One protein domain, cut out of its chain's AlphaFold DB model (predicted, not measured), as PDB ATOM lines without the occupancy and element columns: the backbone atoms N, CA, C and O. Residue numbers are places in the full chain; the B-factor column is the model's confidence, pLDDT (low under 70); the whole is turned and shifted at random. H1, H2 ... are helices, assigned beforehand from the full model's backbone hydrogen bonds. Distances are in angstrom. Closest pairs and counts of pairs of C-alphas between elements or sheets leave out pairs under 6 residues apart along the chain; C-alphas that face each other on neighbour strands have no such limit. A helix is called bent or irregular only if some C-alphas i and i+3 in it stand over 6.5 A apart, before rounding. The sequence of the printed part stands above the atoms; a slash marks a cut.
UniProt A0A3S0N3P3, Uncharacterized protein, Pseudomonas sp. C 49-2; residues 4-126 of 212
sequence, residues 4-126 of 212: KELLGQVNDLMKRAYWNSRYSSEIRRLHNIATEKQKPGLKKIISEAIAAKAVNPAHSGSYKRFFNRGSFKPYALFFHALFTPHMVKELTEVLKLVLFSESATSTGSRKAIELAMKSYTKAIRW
ATOM      1  N   LYS A   4     394.610 259.152 257.600       85.00
ATOM      2  CA  LYS A   4     394.917 258.308 258.768       85.00
ATOM      3  C   LYS A   4     394.007 258.613 259.962       85.00
ATOM      4  O   LYS A   4     393.540 257.699 260.632       85.00
ATOM      5  N   GLU A   5     393.734 259.891 260.195       85.69
ATOM      6  CA  GLU A   5     392.907 260.358 261.307       85.69
ATOM      7  C   GLU A   5     391.424 260.031 261.077       85.69
ATOM      8  O   GLU A   5     390.755 259.529 261.980       85.69
ATOM      9  N   LEU A   6     390.933 260.212 259.842       84.50
ATOM     10  CA  LEU A   6     389.573 259.817 259.454       84.50
ATOM     11  C   LEU A   6     389.348 258.314 259.665       84.50
ATOM     12  O   LEU A   6     388.356 257.914 260.270       84.50
ATOM     13  N   LEU A   7     390.280 257.482 259.189       85.94
ATOM     14  CA  LEU A   7     390.213 256.027 259.343       85.94
ATOM     15  C   LEU A   7     390.282 255.604 260.815       85.94
ATOM     16  O   LEU A   7     389.547 254.707 261.217       85.94
ATOM     17  N   GLY A   8     391.096 256.278 261.631       89.62
ATOM     18  CA  GLY A   8     391.128 256.063 263.079       89.62
ATOM     19  C   GLY A   8     389.761 256.286 263.733       89.62
ATOM     20  O   GLY A   8     389.301 255.438 264.497       89.62
ATOM     21  N   GLN A   9     389.066 257.368 263.368       89.25
ATOM     22  CA  GLN A   9     387.721 257.657 263.882       89.25
ATOM     23  C   GLN A   9     386.664 256.657 263.386       89.25
ATOM     24  O   GLN A   9     385.767 256.285 264.144       89.25
ATOM     25  N   VAL A  10     386.768 256.190 262.137       88.31
ATOM     26  CA  VAL A  10     385.888 255.134 261.605       88.31
ATOM     27  C   VAL A  10     386.107 253.823 262.357       88.31
ATOM     28  O   VAL A  10     385.138 253.201 262.787       88.31
ATOM     29  N   ASN A  11     387.361 253.427 262.573       89.00
ATOM     30  CA  ASN A  11     387.692 252.213 263.312       89.00
ATOM     31  C   ASN A  11     387.168 252.271 264.747       89.00
ATOM     32  O   ASN A  11     386.617 251.285 265.230       89.00
ATOM     33  N   ASP A  12     387.275 253.422 265.413       90.19
ATOM     34  CA  ASP A  12     386.751 253.591 266.766       90.19
ATOM     35  C   ASP A  12     385.219 253.488 266.822       90.19
ATOM     36  O   ASP A  12     384.674 252.749 267.645       90.19
ATOM     37  N   LEU A  13     384.514 254.112 265.868       88.69
ATOM     38  CA  LEU A  13     383.070 253.924 265.696       88.69
ATOM     39  C   LEU A  13     382.722 252.436 265.501       88.69
ATOM     40  O   LEU A  13     381.741 251.947 266.069       88.69
ATOM     41  N   MET A  14     383.543 251.706 264.743       88.12
ATOM     42  CA  MET A  14     383.369 250.280 264.474       88.12
ATOM     43  C   MET A  14     383.848 249.352 265.599       88.12
ATOM     44  O   MET A  14     383.620 248.152 265.494       88.12
ATOM     45  N   LYS A  15     384.400 249.826 266.718       87.44
ATOM     46  CA  LYS A  15     384.598 248.952 267.896       87.44
ATOM     47  C   LYS A  15     383.284 248.602 268.586       87.44
ATOM     48  O   LYS A  15     383.166 247.577 269.246       87.44
ATOM     49  N   ARG A  16     382.271 249.454 268.433       83.75
ATOM     50  CA  ARG A  16     380.960 249.250 269.048       83.75
ATOM     51  C   ARG A  16     380.233 248.078 268.380       83.75
ATOM     52  O   ARG A  16     380.186 247.984 267.152       83.75
ATOM     53  N   ALA A  17     379.658 247.189 269.184       77.69
ATOM     54  CA  ALA A  17     379.051 245.948 268.697       77.69
ATOM     55  C   ALA A  17     377.596 246.101 268.207       77.69
ATOM     56  O   ALA A  17     377.153 245.334 267.359       77.69
ATOM     57  N   TYR A  18     376.853 247.094 268.709       83.50
ATOM     58  CA  TYR A  18     375.401 247.193 268.519       83.50
ATOM     59  C   TYR A  18     374.958 248.558 268.006       83.50
ATOM     60  O   TYR A  18     375.512 249.590 268.393       83.50
ATOM     61  N   TRP A  19     373.889 248.571 267.207       84.62
ATOM     62  CA  TRP A  19     373.268 249.803 266.731       84.62
ATOM     63  C   TRP A  19     372.652 250.629 267.871       84.62
ATOM     64  O   TRP A  19     371.897 250.108 268.695       84.62
ATOM     65  N   ASN A  20     372.902 251.943 267.879       81.06
ATOM     66  CA  ASN A  20     372.232 252.901 268.763       81.06
ATOM     67  C   ASN A  20     372.085 254.283 268.101       81.06
ATOM     68  O   ASN A  20     372.671 254.543 267.055       81.06
ATOM     69  N   SER A  21     371.309 255.187 268.706       70.75
ATOM     70  CA  SER A  21     371.030 256.519 268.141       70.75
ATOM     71  C   SER A  21     372.285 257.360 267.880       70.75
ATOM     72  O   SER A  21     372.306 258.127 266.919       70.75
ATOM     73  N   ARG A  22     373.355 257.184 268.671       78.25
ATOM     74  CA  ARG A  22     374.626 257.897 268.473       78.25
ATOM     75  C   ARG A  22     375.349 257.461 267.196       78.25
ATOM     76  O   ARG A  22     376.087 258.263 266.641       78.25
ATOM     77  N   TYR A  23     375.119 256.242 266.688       83.50
ATOM     78  CA  TYR A  23     375.703 255.815 265.406       83.50
ATOM     79  C   TYR A  23     375.292 256.743 264.271       83.50
ATOM     80  O   TYR A  23     376.144 257.173 263.502       83.50
ATOM     81  N   SER A  24     374.003 257.067 264.161       80.38
ATOM     82  CA  SER A  24     373.515 257.922 263.078       80.38
ATOM     83  C   SER A  24     374.133 259.318 263.133       80.38
ATOM     84  O   SER A  24     374.544 259.838 262.097       80.38
ATOM     85  N   SER A  25     374.249 259.901 264.330       84.19
ATOM     86  CA  SER A  25     374.894 261.204 264.529       84.19
ATOM     87  C   SER A  25     376.379 261.169 264.163       84.19
ATOM     88  O   SER A  25     376.840 262.023 263.409       84.19
ATOM     89  N   GLU A  26     377.107 260.136 264.592       88.56
ATOM     90  CA  GLU A  26     378.549 260.022 264.343       88.56
ATOM     91  C   GLU A  26     378.881 259.695 262.892       88.56
ATOM     92  O   GLU A  26     379.848 260.237 262.356       88.56
ATOM     93  N   ILE A  27     378.061 258.885 262.222       89.50
ATOM     94  CA  ILE A  27     378.186 258.637 260.782       89.50
ATOM     95  C   ILE A  27     377.984 259.944 260.007       89.50
ATOM     96  O   ILE A  27     378.781 260.250 259.119       89.50
ATOM     97  N   ARG A  28     376.972 260.751 260.363       87.00
ATOM     98  CA  ARG A  28     376.751 262.069 259.742       87.00
ATOM     99  C   ARG A  28     377.901 263.026 260.024       87.00
ATOM    100  O   ARG A  28     378.375 263.673 259.096       87.00
ATOM    101  N   ARG A  29     378.392 263.086 261.266       90.56
ATOM    102  CA  ARG A  29     379.557 263.904 261.635       90.56
ATOM    103  C   ARG A  29     380.763 263.536 260.774       90.56
ATOM    104  O   ARG A  29     381.330 264.419 260.142       90.56
ATOM    105  N   LEU A  30     381.109 262.247 260.702       91.38
ATOM    106  CA  LEU A  30     382.231 261.750 259.897       91.38
ATOM    107  C   LEU A  30     382.052 262.061 258.409       91.38
ATOM    108  O   LEU A  30     383.007 262.456 257.747       91.38
ATOM    109  N   HIS A  31     380.834 261.919 257.892       89.56
ATOM    110  CA  HIS A  31     380.519 262.249 256.507       89.56
ATOM    111  C   HIS A  31     380.675 263.742 256.205       89.56
ATOM    112  O   HIS A  31     381.193 264.094 255.147       89.56
ATOM    113  N   ASN A  32     380.265 264.615 257.124       88.56
ATOM    114  CA  ASN A  32     380.294 266.064 256.926       88.56
ATOM    115  C   ASN A  32     381.705 266.656 257.042       88.56
ATOM    116  O   ASN A  32     382.006 267.622 256.349       88.56
ATOM    117  N   ILE A  33     382.574 266.078 257.878       89.31
ATOM    118  CA  ILE A  33     383.978 266.515 258.003       89.31
ATOM    119  C   ILE A  33     384.900 265.909 256.934       89.31
ATOM    120  O   ILE A  33     386.047 266.336 256.793       89.31
ATOM    121  N   ALA A  34     384.435 264.889 256.207       89.00
ATOM    122  CA  ALA A  34     385.172 264.289 255.103       89.00
ATOM    123  C   ALA A  34     385.078 265.161 253.843       89.00
ATOM    124  O   ALA A  34     384.028 265.710 253.513       89.00
ATOM    125  N   THR A  35     386.178 265.248 253.096       90.44
ATOM    126  CA  THR A  35     386.211 265.943 251.801       90.44
ATOM    127  C   THR A  35     385.393 265.192 250.747       90.44
ATOM    128  O   THR A  35     385.209 263.977 250.847       90.44
ATOM    129  N   GLU A  36     384.977 265.875 249.677       89.25
ATOM    130  CA  GLU A  36     384.244 265.243 248.563       89.25
ATOM    131  C   GLU A  36     384.971 264.028 247.972       89.25
ATOM    132  O   GLU A  36     384.346 263.020 247.651       89.25
ATOM    133  N   LYS A  37     386.309 264.067 247.918       89.81
ATOM    134  CA  LYS A  37     387.127 262.937 247.452       89.81
ATOM    135  C   LYS A  37     387.100 261.742 248.416       89.81
ATOM    136  O   LYS A  37     387.234 260.603 247.980       89.81
ATOM    137  N   GLN A  38     386.923 261.977 249.718       88.94
ATOM    138  CA  GLN A  38     386.917 260.940 250.760       88.94
ATOM    139  C   GLN A  38     385.530 260.321 250.984       88.94
ATOM    140  O   GLN A  38     385.438 259.146 251.352       88.94
ATOM    141  N   LYS A  39     384.449 261.079 250.762       90.06
ATOM    142  CA  LYS A  39     383.066 260.646 251.021       90.06
ATOM    143  C   LYS A  39     382.703 259.297 250.379       90.06
ATOM    144  O   LYS A  39     382.128 258.471 251.089       90.06
ATOM    145  N   PRO A  40     383.041 258.993 249.107       90.31
ATOM    146  CA  PRO A  40     382.718 257.694 248.513       90.31
ATOM    147  C   PRO A  40     383.359 256.512 249.254       90.31
ATOM    148  O   PRO A  40     382.676 255.531 249.551       90.31
ATOM    149  N   GLY A  41     384.647 256.628 249.599       90.25
ATOM    150  CA  GLY A  41     385.376 255.604 250.349       90.25
ATOM    151  C   GLY A  41     384.832 255.436 251.766       90.25
ATOM    152  O   GLY A  41     384.596 254.315 252.206       90.25
ATOM    153  N   LEU A  42     384.532 256.546 252.444       91.69
ATOM    154  CA  LEU A  42     383.935 256.539 253.779       91.69
ATOM    155  C   LEU A  42     382.580 255.816 253.803       91.69
ATOM    156  O   LEU A  42     382.354 254.957 254.655       91.69
ATOM    157  N   LYS A  43     381.690 256.134 252.850       92.31
ATOM    158  CA  LYS A  43     380.374 255.488 252.728       92.31
ATOM    159  C   LYS A  43     380.508 253.978 252.559       92.31
ATOM    160  O   LYS A  43     379.763 253.233 253.192       92.31
ATOM    161  N   LYS A  44     381.456 253.544 251.722       92.19
ATOM    162  CA  LYS A  44     381.743 252.129 251.477       92.19
ATOM    163  C   LYS A  44     382.203 251.430 252.761       92.19
ATOM    164  O   LYS A  44     381.515 250.527 253.216       92.19
ATOM    165  N   ILE A  45     383.273 251.923 253.391       92.81
ATOM    166  CA  ILE A  45     383.871 251.312 254.592       92.81
ATOM    167  C   ILE A  45     382.845 251.183 255.725       92.81
ATOM    168  O   ILE A  45     382.721 250.125 256.336       92.81
ATOM    169  N   ILE A  46     382.084 252.248 255.997       92.44
ATOM    170  CA  ILE A  46     381.077 252.239 257.066       92.44
ATOM    171  C   ILE A  46     379.965 251.229 256.761       92.44
ATOM    172  O   ILE A  46     379.564 250.477 257.649       92.44
ATOM    173  N   SER A  47     379.462 251.208 255.524       93.00
ATOM    174  CA  SER A  47     378.353 250.324 255.148       93.00
ATOM    175  C   SER A  47     378.773 248.853 255.163       93.00
ATOM    176  O   SER A  47     378.031 248.032 255.690       93.00
ATOM    177  N   GLU A  48     379.974 248.533 254.672       94.00
ATOM    178  CA  GLU A  48     380.542 247.175 254.695       94.00
ATOM    179  C   GLU A  48     380.750 246.682 256.131       94.00
ATOM    180  O   GLU A  48     380.323 245.582 256.482       94.00
ATOM    181  N   ALA A  49     381.335 247.516 256.996       92.00
ATOM    182  CA  ALA A  49     381.567 247.163 258.394       92.00
ATOM    183  C   ALA A  49     380.256 246.927 259.164       92.00
ATOM    184  O   ALA A  49     380.173 246.035 260.011       92.00
ATOM    185  N   ILE A  50     379.216 247.713 258.873       92.06
ATOM    186  CA  ILE A  50     377.893 247.520 259.472       92.06
ATOM    187  C   ILE A  50     377.217 246.266 258.913       92.06
ATOM    188  O   ILE A  50     376.659 245.501 259.700       92.06
ATOM    189  N   ALA A  51     377.284 246.020 257.602       93.50
ATOM    190  CA  ALA A  51     376.723 244.819 256.986       93.50
ATOM    191  C   ALA A  51     377.342 243.548 257.584       93.50
ATOM    192  O   ALA A  51     376.609 242.655 258.004       93.50
ATOM    193  N   ALA A  52     378.672 243.509 257.721       92.00
ATOM    194  CA  ALA A  52     379.397 242.389 258.320       92.00
ATOM    195  C   ALA A  52     378.944 242.083 259.760       92.00
ATOM    196  O   ALA A  52     378.846 240.924 260.155       92.00
ATOM    197  N   LYS A  53     378.606 243.112 260.544       91.75
ATOM    198  CA  LYS A  53     378.032 242.924 261.885       91.75
ATOM    199  C   LYS A  53     376.576 242.499 261.847       91.75
ATOM    200  O   LYS A  53     376.170 241.659 262.638       91.75
ATOM    201  N   ALA A  54     375.781 243.090 260.964       91.06
ATOM    202  CA  ALA A  54     374.344 242.859 260.909       91.06
ATOM    203  C   ALA A  54     373.991 241.413 260.523       91.06
ATOM    204  O   ALA A  54     372.980 240.900 261.005       91.06
ATOM    205  N   VAL A  55     374.829 240.754 259.715       90.19
ATOM    206  CA  VAL A  55     374.669 239.331 259.371       90.19
ATOM    207  C   VAL A  55     375.118 238.378 260.482       90.19
ATOM    208  O   VAL A  55     374.792 237.198 260.428       90.19
ATOM    209  N   ASN A  56     375.830 238.862 261.504       89.12
ATOM    210  CA  ASN A  56     376.172 238.056 262.670       89.12
ATOM    211  C   ASN A  56     374.948 237.961 263.610       89.12
ATOM    212  O   ASN A  56     374.459 239.003 264.076       89.12
ATOM    213  N   PRO A  57     374.469 236.746 263.952       85.31
ATOM    214  CA  PRO A  57     373.312 236.553 264.826       85.31
ATOM    215  C   PRO A  57     373.398 237.330 266.144       85.31
ATOM    216  O   PRO A  57     372.405 237.944 266.543       85.31
ATOM    217  N   ALA A  58     374.591 237.404 266.749       87.44
ATOM    218  CA  ALA A  58     374.833 238.078 268.023       87.44
ATOM    219  C   ALA A  58     374.525 239.583 267.989       87.44
ATOM    220  O   ALA A  58     374.205 240.172 269.022       87.44
ATOM    221  N   HIS A  59     374.597 240.221 266.817       86.88
ATOM    222  CA  HIS A  59     374.411 241.669 266.668       86.88
ATOM    223  C   HIS A  59     373.160 242.038 265.861       86.88
ATOM    224  O   HIS A  59     372.628 243.147 266.027       86.88
ATOM    225  N   SER A  60     372.660 241.105 265.043       87.06
ATOM    226  CA  SER A  60     371.548 241.268 264.098       87.06
ATOM    227  C   SER A  60     370.325 241.969 264.699       87.06
ATOM    228  O   SER A  60     369.762 242.880 264.087       87.06
ATOM    229  N   GLY A  61     369.945 241.626 265.933       88.62
ATOM    230  CA  GLY A  61     368.756 242.162 266.594       88.62
ATOM    231  C   GLY A  61     368.762 243.687 266.734       88.62
ATOM    232  O   GLY A  61     367.727 244.326 266.537       88.62
ATOM    233  N   SER A  62     369.917 244.296 267.014       87.75
ATOM    234  CA  SER A  62     370.021 245.757 267.149       87.75
ATOM    235  C   SER A  62     369.782 246.479 265.814       87.75
ATOM    236  O   SER A  62     369.062 247.475 265.766       87.75
ATOM    237  N   TYR A  63     370.297 245.921 264.718       88.25
ATOM    238  CA  TYR A  63     370.138 246.447 263.363       88.25
ATOM    239  C   TYR A  63     368.734 246.177 262.795       88.25
ATOM    240  O   TYR A  63     368.174 247.025 262.105       88.25
ATOM    241  N   LYS A  64     368.090 245.057 263.152       90.56
ATOM    242  CA  LYS A  64     366.682 244.793 262.792       90.56
ATOM    243  C   LYS A  64     365.744 245.845 263.385       90.56
ATOM    244  O   LYS A  64     364.850 246.339 262.700       90.56
ATOM    245  N   ARG A  65     365.981 246.251 264.641       89.50
ATOM    246  CA  ARG A  65     365.206 247.316 265.308       89.50
ATOM    247  C   ARG A  65     365.321 248.665 264.602       89.50
ATOM    248  O   ARG A  65     364.371 249.439 264.662       89.50
ATOM    249  N   PHE A  66     366.453 248.953 263.959       85.81
ATOM    250  CA  PHE A  66     366.631 250.181 263.185       85.81
ATOM    251  C   PHE A  66     365.658 250.247 261.999       85.81
ATOM    252  O   PHE A  66     364.955 251.244 261.855       85.81
ATOM    253  N   PHE A  67     365.532 249.162 261.229       87.69
ATOM    254  CA  PHE A  67     364.585 249.086 260.109       87.69
ATOM    255  C   PHE A  67     363.111 248.995 260.544       87.69
ATOM    256  O   PHE A  67     362.220 249.281 259.753       87.69
ATOM    257  N   ASN A  68     362.834 248.686 261.814       87.62
ATOM    258  CA  ASN A  68     361.474 248.632 262.370       87.62
ATOM    259  C   ASN A  68     360.924 250.001 262.820       87.62
ATOM    260  O   ASN A  68     359.976 250.064 263.608       87.62
ATOM    261  N   ARG A  69     361.521 251.111 262.379       82.94
ATOM    262  CA  ARG A  69     361.150 252.472 262.797       82.94
ATOM    263  C   ARG A  69     360.976 253.395 261.593       82.94
ATOM    264  O   ARG A  69     361.571 253.184 260.540       82.94
ATOM    265  N   GLY A  70     360.176 254.447 261.776       82.31
ATOM    266  CA  GLY A  70     359.964 255.483 260.763       82.31
ATOM    267  C   GLY A  70     359.433 254.926 259.439       82.31
ATOM    268  O   GLY A  70     358.578 254.040 259.434       82.31
ATOM    269  N   SER A  71     359.963 255.431 258.322       79.62
ATOM    270  CA  SER A  71     359.525 255.074 256.966       79.62
ATOM    271  C   SER A  71     359.905 253.657 256.521       79.62
ATOM    272  O   SER A  71     359.313 253.149 255.574       79.62
ATOM    273  N   PHE A  72     360.834 252.984 257.207       84.25
ATOM    274  CA  PHE A  72     361.233 251.612 256.867       84.25
ATOM    275  C   PHE A  72     360.353 250.543 257.514       84.25
ATOM    276  O   PHE A  72     360.325 249.416 257.021       84.25
ATOM    277  N   LYS A  73     359.593 250.888 258.566       88.19
ATOM    278  CA  LYS A  73     358.758 249.939 259.320       88.19
ATOM    279  C   LYS A  73     357.851 249.072 258.422       88.19
ATOM    280  O   LYS A  73     357.840 247.864 258.643       88.19
ATOM    281  N   PRO A  74     357.142 249.609 257.407       89.12
ATOM    282  CA  PRO A  74     356.295 248.792 256.527       89.12
ATOM    283  C   PRO A  74     357.073 247.782 255.667       89.12
ATOM    284  O   PRO A  74     356.503 246.805 255.198       89.12
ATOM    285  N   TYR A  75     358.372 248.006 255.468       89.12
ATOM    286  CA  TYR A  75     359.242 247.231 254.580       89.12
ATOM    287  C   TYR A  75     360.265 246.383 255.345       89.12
ATOM    288  O   TYR A  75     361.161 245.798 254.739       89.12
ATOM    289  N   ALA A  76     360.147 246.313 256.675       88.44
ATOM    290  CA  ALA A  76     361.092 245.639 257.558       88.44
ATOM    291  C   ALA A  76     361.406 244.198 257.131       88.44
ATOM    292  O   ALA A  76     362.566 243.796 257.176       88.44
ATOM    293  N   LEU A  77     360.398 243.458 256.653       88.94
ATOM    294  CA  LEU A  77     360.555 242.085 256.168       88.94
ATOM    295  C   LEU A  77     361.609 241.980 255.052       88.94
ATOM    296  O   LEU A  77     362.476 241.108 255.106       88.94
ATOM    297  N   PHE A  78     361.584 242.902 254.082       91.25
ATOM    298  CA  PHE A  78     362.538 242.913 252.970       91.25
ATOM    299  C   PHE A  78     363.961 243.171 253.451       91.25
ATOM    300  O   PHE A  78     364.894 242.505 253.010       91.25
ATOM    301  N   PHE A  79     364.130 244.100 254.393       91.56
ATOM    302  CA  PHE A  79     365.436 244.383 254.977       91.56
ATOM    303  C   PHE A  79     365.947 243.213 255.809       91.56
ATOM    304  O   PHE A  79     367.111 242.856 255.682       91.56
ATOM    305  N   HIS A  80     365.101 242.603 256.643       92.00
ATOM    306  CA  HIS A  80     365.504 241.517 257.541       92.00
ATOM    307  C   HIS A  80     365.970 240.274 256.790       92.00
ATOM    308  O   HIS A  80     366.871 239.599 257.280       92.00
ATOM    309  N   ALA A  81     365.423 239.996 255.605       89.44
ATOM    310  CA  ALA A  81     365.889 238.891 254.768       89.44
ATOM    311  C   ALA A  81     367.371 239.034 254.374       89.44
ATOM    312  O   ALA A  81     368.086 238.043 254.256       89.44
ATOM    313  N   LEU A  82     367.867 240.268 254.249       92.06
ATOM    314  CA  LEU A  82     369.260 240.546 253.893       92.06
ATOM    315  C   LEU A  82     370.253 240.267 255.036       92.06
ATOM    316  O   LEU A  82     371.455 240.412 254.842       92.06
ATOM    317  N   PHE A  83     369.787 239.900 256.236       91.75
ATOM    318  CA  PHE A  83     370.628 239.694 257.423       91.75
ATOM    319  C   PHE A  83     371.178 238.268 257.452       91.75
ATOM    320  O   PHE A  83     371.086 237.560 258.452       91.75
ATOM    321  N   THR A  84     371.719 237.848 256.319       88.88
ATOM    322  CA  THR A  84     372.264 236.520 256.072       88.88
ATOM    323  C   THR A  84     373.648 236.673 255.433       88.88
ATOM    324  O   THR A  84     373.852 237.607 254.650       88.88
ATOM    325  N   PRO A  85     374.625 235.797 255.739       88.62
ATOM    326  CA  PRO A  85     376.015 235.991 255.309       88.62
ATOM    327  C   PRO A  85     376.203 236.181 253.795       88.62
ATOM    328  O   PRO A  85     377.039 236.967 253.357       88.62
ATOM    329  N   HIS A  86     375.391 235.517 252.975       86.38
ATOM    330  CA  HIS A  86     375.476 235.599 251.515       86.38
ATOM    331  C   HIS A  86     374.905 236.901 250.919       86.38
ATOM    332  O   HIS A  86     375.170 237.201 249.754       86.38
ATOM    333  N   MET A  87     374.145 237.680 251.700       92.81
ATOM    334  CA  MET A  87     373.544 238.955 251.284       92.81
ATOM    335  C   MET A  87     374.347 240.174 251.738       92.81
ATOM    336  O   MET A  87     373.885 241.303 251.573       92.81
ATOM    337  N   VAL A  88     375.552 239.995 252.297       94.25
ATOM    338  CA  VAL A  88     376.395 241.102 252.795       94.25
ATOM    339  C   VAL A  88     376.593 242.190 251.738       94.25
ATOM    340  O   VAL A  88     376.551 243.377 252.065       94.25
ATOM    341  N   LYS A  89     376.768 241.812 250.468       94.81
ATOM    342  CA  LYS A  89     376.967 242.764 249.368       94.81
ATOM    343  C   LYS A  89     375.716 243.610 249.117       94.81
ATOM    344  O   LYS A  89     375.797 244.833 249.054       94.81
ATOM    345  N   GLU A  90     374.556 242.977 249.005       94.69
ATOM    346  CA  GLU A  90     373.271 243.647 248.807       94.69
ATOM    347  C   GLU A  90     372.905 244.510 250.016       94.69
ATOM    348  O   GLU A  90     372.513 245.667 249.859       94.69
ATOM    349  N   LEU A  91     373.103 243.981 251.226       94.94
ATOM    350  CA  LEU A  91     372.892 244.706 252.472       94.94
ATOM    351  C   LEU A  91     373.798 245.938 252.561       94.94
ATOM    352  O   LEU A  91     373.345 246.992 253.000       94.94
ATOM    353  N   THR A  92     375.048 245.844 252.104       95.19
ATOM    354  CA  THR A  92     375.982 246.978 252.040       95.19
ATOM    355  C   THR A  92     375.441 248.098 251.155       95.19
ATOM    356  O   THR A  92     375.422 249.254 251.578       95.19
ATOM    357  N   GLU A  93     374.963 247.784 249.950       93.81
ATOM    358  CA  GLU A  93     374.408 248.796 249.039       93.81
ATOM    359  C   GLU A  93     373.113 249.410 249.581       93.81
ATOM    360  O   GLU A  93     372.910 250.625 249.497       93.81
ATOM    361  N   VAL A  94     372.266 248.603 250.223       92.88
ATOM    362  CA  VAL A  94     371.078 249.095 250.928       92.88
ATOM    363  C   VAL A  94     371.468 250.043 252.067       92.88
ATOM    364  O   VAL A  94     370.954 251.159 252.141       92.88
ATOM    365  N   LEU A  95     372.406 249.653 252.932       91.44
ATOM    366  CA  LEU A  95     372.874 250.472 254.054       91.44
ATOM    367  C   LEU A  95     373.518 251.774 253.584       91.44
ATOM    368  O   LEU A  95     373.272 252.823 254.170       91.44
ATOM    369  N   LYS A  96     374.279 251.740 252.492       90.94
ATOM    370  CA  LYS A  96     374.880 252.929 251.885       90.94
ATOM    371  C   LYS A  96     373.829 253.964 251.490       90.94
ATOM    372  O   LYS A  96     374.052 255.162 251.654       90.94
ATOM    373  N   LEU A  97     372.682 253.516 250.988       89.31
ATOM    374  CA  LEU A  97     371.561 254.396 250.667       89.31
ATOM    375  C   LEU A  97     370.846 254.867 251.936       89.31
ATOM    376  O   LEU A  97     370.583 256.054 252.083       89.31
ATOM    377  N   VAL A  98     370.581 253.970 252.885       87.62
ATOM    378  CA  VAL A  98     369.811 254.293 254.095       87.62
ATOM    379  C   VAL A  98     370.565 255.236 255.034       87.62
ATOM    380  O   VAL A  98     370.000 256.224 255.497       87.62
ATOM    381  N   LEU A  99     371.845 254.967 255.298       86.94
ATOM    382  CA  LEU A  99     372.662 255.703 256.270       86.94
ATOM    383  C   LEU A  99     373.028 257.114 255.807       86.94
ATOM    384  O   LEU A  99     373.212 258.002 256.638       86.94
ATOM    385  N   PHE A 100     373.144 257.307 254.493       85.12
ATOM    386  CA  PHE A 100     373.626 258.549 253.894       85.12
ATOM    387  C   PHE A 100     372.574 259.253 253.029       85.12
ATOM    388  O   PHE A 100     372.908 260.232 252.365       85.12
ATOM    389  N   SER A 101     371.319 258.784 253.020       73.81
ATOM    390  CA  SER A 101     370.212 259.561 252.457       73.81
ATOM    391  C   SER A 101     369.801 260.654 253.442       73.81
ATOM    392  O   SER A 101     369.514 260.386 254.608       73.81
ATOM    393  N   GLU A 102     369.819 261.904 252.986       56.00
ATOM    394  CA  GLU A 102     369.669 263.086 253.845       56.00
ATOM    395  C   GLU A 102     368.250 263.260 254.418       56.00
ATOM    396  O   GLU A 102     368.063 264.005 255.376       56.00
ATOM    397  N   SER A 103     367.256 262.501 253.938       50.75
ATOM    398  CA  SER A 103     365.947 262.403 254.590       50.75
ATOM    399  C   SER A 103     365.290 261.032 254.397       50.75
ATOM    400  O   SER A 103     365.398 260.408 253.339       50.75
ATOM    401  N   ALA A 104     364.549 260.583 255.413       43.78
ATOM    402  CA  ALA A 104     363.725 259.367 255.391       43.78
ATOM    403  C   ALA A 104     362.567 259.424 254.361       43.78
ATOM    404  O   ALA A 104     361.875 258.428 254.152       43.78
ATOM    405  N   THR A 105     362.377 260.589 253.726       45.75
ATOM    406  CA  THR A 105     361.438 260.909 252.637       45.75
ATOM    407  C   THR A 105     362.127 261.119 251.276       45.75
ATOM    408  O   THR A 105     361.454 261.403 250.290       45.75
ATOM    409  N   SER A 106     363.454 260.977 251.188       55.91
ATOM    410  CA  SER A 106     364.225 261.189 249.952       55.91
ATOM    411  C   SER A 106     364.260 259.967 249.026       55.91
ATOM    412  O   SER A 106     364.064 258.817 249.433       55.91
ATOM    413  N   THR A 107     364.646 260.215 247.771       58.97
ATOM    414  CA  THR A 107     364.941 259.221 246.724       58.97
ATOM    415  C   THR A 107     365.873 258.094 247.194       58.97
ATOM    416  O   THR A 107     365.732 256.957 246.744       58.97
ATOM    417  N   GLY A 108     366.793 258.368 248.129       60.66
ATOM    418  CA  GLY A 108     367.709 257.364 248.683       60.66
ATOM    419  C   GLY A 108     367.003 256.292 249.519       60.66
ATOM    420  O   GLY A 108     367.293 255.108 249.359       60.66
ATOM    421  N   SER A 109     366.010 256.678 250.326       75.44
ATOM    422  CA  SER A 109     365.200 255.729 251.106       75.44
ATOM    423  C   SER A 109     364.323 254.858 250.198       75.44
ATOM    424  O   SER A 109     364.244 253.647 250.394       75.44
ATOM    425  N   ARG A 110     363.739 255.439 249.138       83.62
ATOM    426  CA  ARG A 110     362.952 254.690 248.142       83.62
ATOM    427  C   ARG A 110     363.803 253.676 247.376       83.62
ATOM    428  O   ARG A 110     363.405 252.522 247.245       83.62
ATOM    429  N   LYS A 111     364.986 254.084 246.907       87.81
ATOM    430  CA  LYS A 111     365.898 253.201 246.167       87.81
ATOM    431  C   LYS A 111     366.437 252.064 247.039       87.81
ATOM    432  O   LYS A 111     366.609 250.953 246.548       87.81
ATOM    433  N   ALA A 112     366.657 252.322 248.329       89.88
ATOM    434  CA  ALA A 112     367.030 251.284 249.285       89.88
ATOM    435  C   ALA A 112     365.934 250.221 249.442       89.88
ATOM    436  O   ALA A 112     366.238 249.031 249.418       89.88
ATOM    437  N   ILE A 113     364.671 250.649 249.563       90.00
ATOM    438  CA  ILE A 113     363.514 249.745 249.635       90.00
ATOM    439  C   ILE A 113     363.416 248.910 248.357       90.00
ATOM    440  O   ILE A 113     363.317 247.690 248.430       90.00
ATOM    441  N   GLU A 114     363.501 249.545 247.187       91.31
ATOM    442  CA  GLU A 114     363.431 248.848 245.900       91.31
ATOM    443  C   GLU A 114     364.537 247.793 245.759       91.31
ATOM    444  O   GLU A 114     364.275 246.666 245.337       91.31
ATOM    445  N   LEU A 115     365.769 248.136 246.149       92.50
ATOM    446  CA  LEU A 115     366.888 247.202 246.126       92.50
ATOM    447  C   LEU A 115     366.657 246.033 247.092       92.50
ATOM    448  O   LEU A 115     366.829 244.885 246.698       92.50
ATOM    449  N   ALA A 116     366.196 246.309 248.315       91.44
ATOM    450  CA  ALA A 116     365.873 245.266 249.286       91.44
ATOM    451  C   ALA A 116     364.774 244.320 248.773       91.44
ATOM    452  O   ALA A 116     364.908 243.106 248.895       91.44
ATOM    453  N   MET A 117     363.726 244.854 248.137       91.69
ATOM    454  CA  MET A 117     362.657 244.056 247.530       91.69
ATOM    455  C   MET A 117     363.167 243.182 246.379       91.69
ATOM    456  O   MET A 117     362.839 242.001 246.318       91.69
ATOM    457  N   LYS A 118     364.008 243.723 245.488       92.75
ATOM    458  CA  LYS A 118     364.621 242.955 244.389       92.75
ATOM    459  C   LYS A 118     365.514 241.827 244.906       92.75
ATOM    460  O   LYS A 118     365.504 240.723 244.368       92.75
ATOM    461  N   SER A 119     366.261 242.095 245.970       90.44
ATOM    462  CA  SER A 119     367.150 241.132 246.620       90.44
ATOM    463  C   SER A 119     366.419 240.114 247.502       90.44
ATOM    464  O   SER A 119     367.012 239.101 247.868       90.44
ATOM    465  N   TYR A 120     365.143 240.336 247.824       86.88
ATOM    466  CA  TYR A 120     364.378 239.500 248.749       86.88
ATOM    467  C   TYR A 120     364.286 238.045 248.292       86.88
ATOM    468  O   TYR A 120     364.596 237.141 249.062       86.88
ATOM    469  N   THR A 121     363.938 237.813 247.022       82.94
ATOM    470  CA  THR A 121     363.841 236.456 246.466       82.94
ATOM    471  C   THR A 121     365.171 235.719 246.559       82.94
ATOM    472  O   THR A 121     365.186 234.543 246.902       82.94
ATOM    473  N   LYS A 122     366.289 236.412 246.307       85.00
ATOM    474  CA  LYS A 122     367.635 235.846 246.455       85.00
ATOM    475  C   LYS A 122     367.910 235.443 247.909       85.00
ATOM    476  O   LYS A 122     368.404 234.347 248.138       85.00
ATOM    477  N   ALA A 123     367.537 236.293 248.864       83.38
ATOM    478  CA  ALA A 123     367.759 236.060 250.287       83.38
ATOM    479  C   ALA A 123     366.953 234.880 250.852       83.38
ATOM    480  O   ALA A 123     367.496 234.040 251.565       83.38
ATOM    481  N   ILE A 124     365.653 234.802 250.544       78.75
ATOM    482  CA  ILE A 124     364.771 233.761 251.106       78.75
ATOM    483  C   ILE A 124     364.986 232.390 250.469       78.75
ATOM    484  O   ILE A 124     364.641 231.378 251.068       78.75
ATOM    485  N   ARG A 125     365.531 232.360 249.252       73.12
ATOM    486  CA  ARG A 125     365.803 231.130 248.510       73.12
ATOM    487  C   ARG A 125     367.169 230.533 248.841       73.12
ATOM    488  O   ARG A 125     367.481 229.467 248.354       73.12
ATOM    489  N   TRP A 126     367.996 231.185 249.646       75.62
ATOM    490  CA  TRP A 126     369.347 230.707 249.928       75.62
ATOM    491  C   TRP A 126     369.397 229.506 250.874       75.62
ATOM    492  O   TRP A 126     368.766 229.516 251.930       75.62
TER     493      TRP A 126
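This is residues 4 to 126 of the 212 residues of an uncharacterized protein of Pseudomonas sp. C 49-2 (UniProt A0A3S0N3P3). The longest helix, H7, lies side by side with H6, and H3 crosses the other side of H6 in the middle of the model. H1 and H2 pack with H3 as a three-helix up-and-down bundle at one end, while the hairpin of H4 and H5 lies toward the other end, H5 packing on H7. The printed part has 123 residues with seven named helices, H1 to H7 in that order, and no named strand; the class is all helix. It is compact, with a radius of gyration of the C-alphas of 13.8 A and spans of 42 by 31 by 23 A.

H7, residues 107 to 124, runs 25.8 A from C-alpha 107 at (364.941, 259.221, 246.724), with a kink of 36 degrees near residue 118. H6, residues 85 to 100, is 22.7 A long, with a kink of 41 degrees near residue 92. H3, residues 39 to 54, is 22.1 A long. H2 holds residues 21 to 33 and is 19.2 A long; H1, residues 4 to 13, begins with C-alpha 4 at (394.917, 258.308, 258.768). H4 holds residues 57 to 67 and H5 residues 70 to 81, ending at (365.889, 238.891, 254.768). H4, H5, H6 and H7 are irregular: C-alphas 58 and 61 are 7.5 A apart, 74 and 77 8.0 A, 86 and 89 7.6 A, and, only just, 118 and 121 6.9 A.

H7 and H6 form a hairpin and touch at a shallow tilt of 10 degrees, opposite ways; the closest C-alphas, of Val 94 and Ala 112, are 4.9 A apart. H5 touches H7 at 26 degrees, the same way, closest at Phe 78 and Ala 116, 5.5 A between C-alphas. H4 and H5 are a hairpin, closest at the C-alphas of Phe 67 and Ala 76, 5.5 A. H3 touches H6 at a steep tilt of 48 degrees, closest at the C-alphas of Ser 47 and Thr 92, 5.1 A. H3 and H4 touch only at the corner, closest at the C-alphas of Ala 54 and Ser 60, 4.5 A. H2 touches H3 with residues 27 to 31 alone, closest at the C-alphas of His 31 and Lys 39, 6.3 A. H1 touches H2 at a shallow tilt of 11 degrees, opposite ways, closest at the C-alphas of Leu 6 and Leu 30, 7.6 A. H1 and H7 are apart. Every O i to N i+4 pair is within hydrogen-bond range in H1 and H3, against 8 of 9 in H2, 4 of 8 in H5, 9 of 12 in H6, 12 of 14 in H7 and 2 of 7 in H4, where 5 of 8 O i to N i+3 pairs are.

The two C-alphas farthest apart, of Glu 5 and Arg 125, are 41.9 A apart. The printed part has no cut and no long link. Its mean pLDDT is 86.0; residues 102 to 108, of which 107 and 108 belong to H7, are under 70.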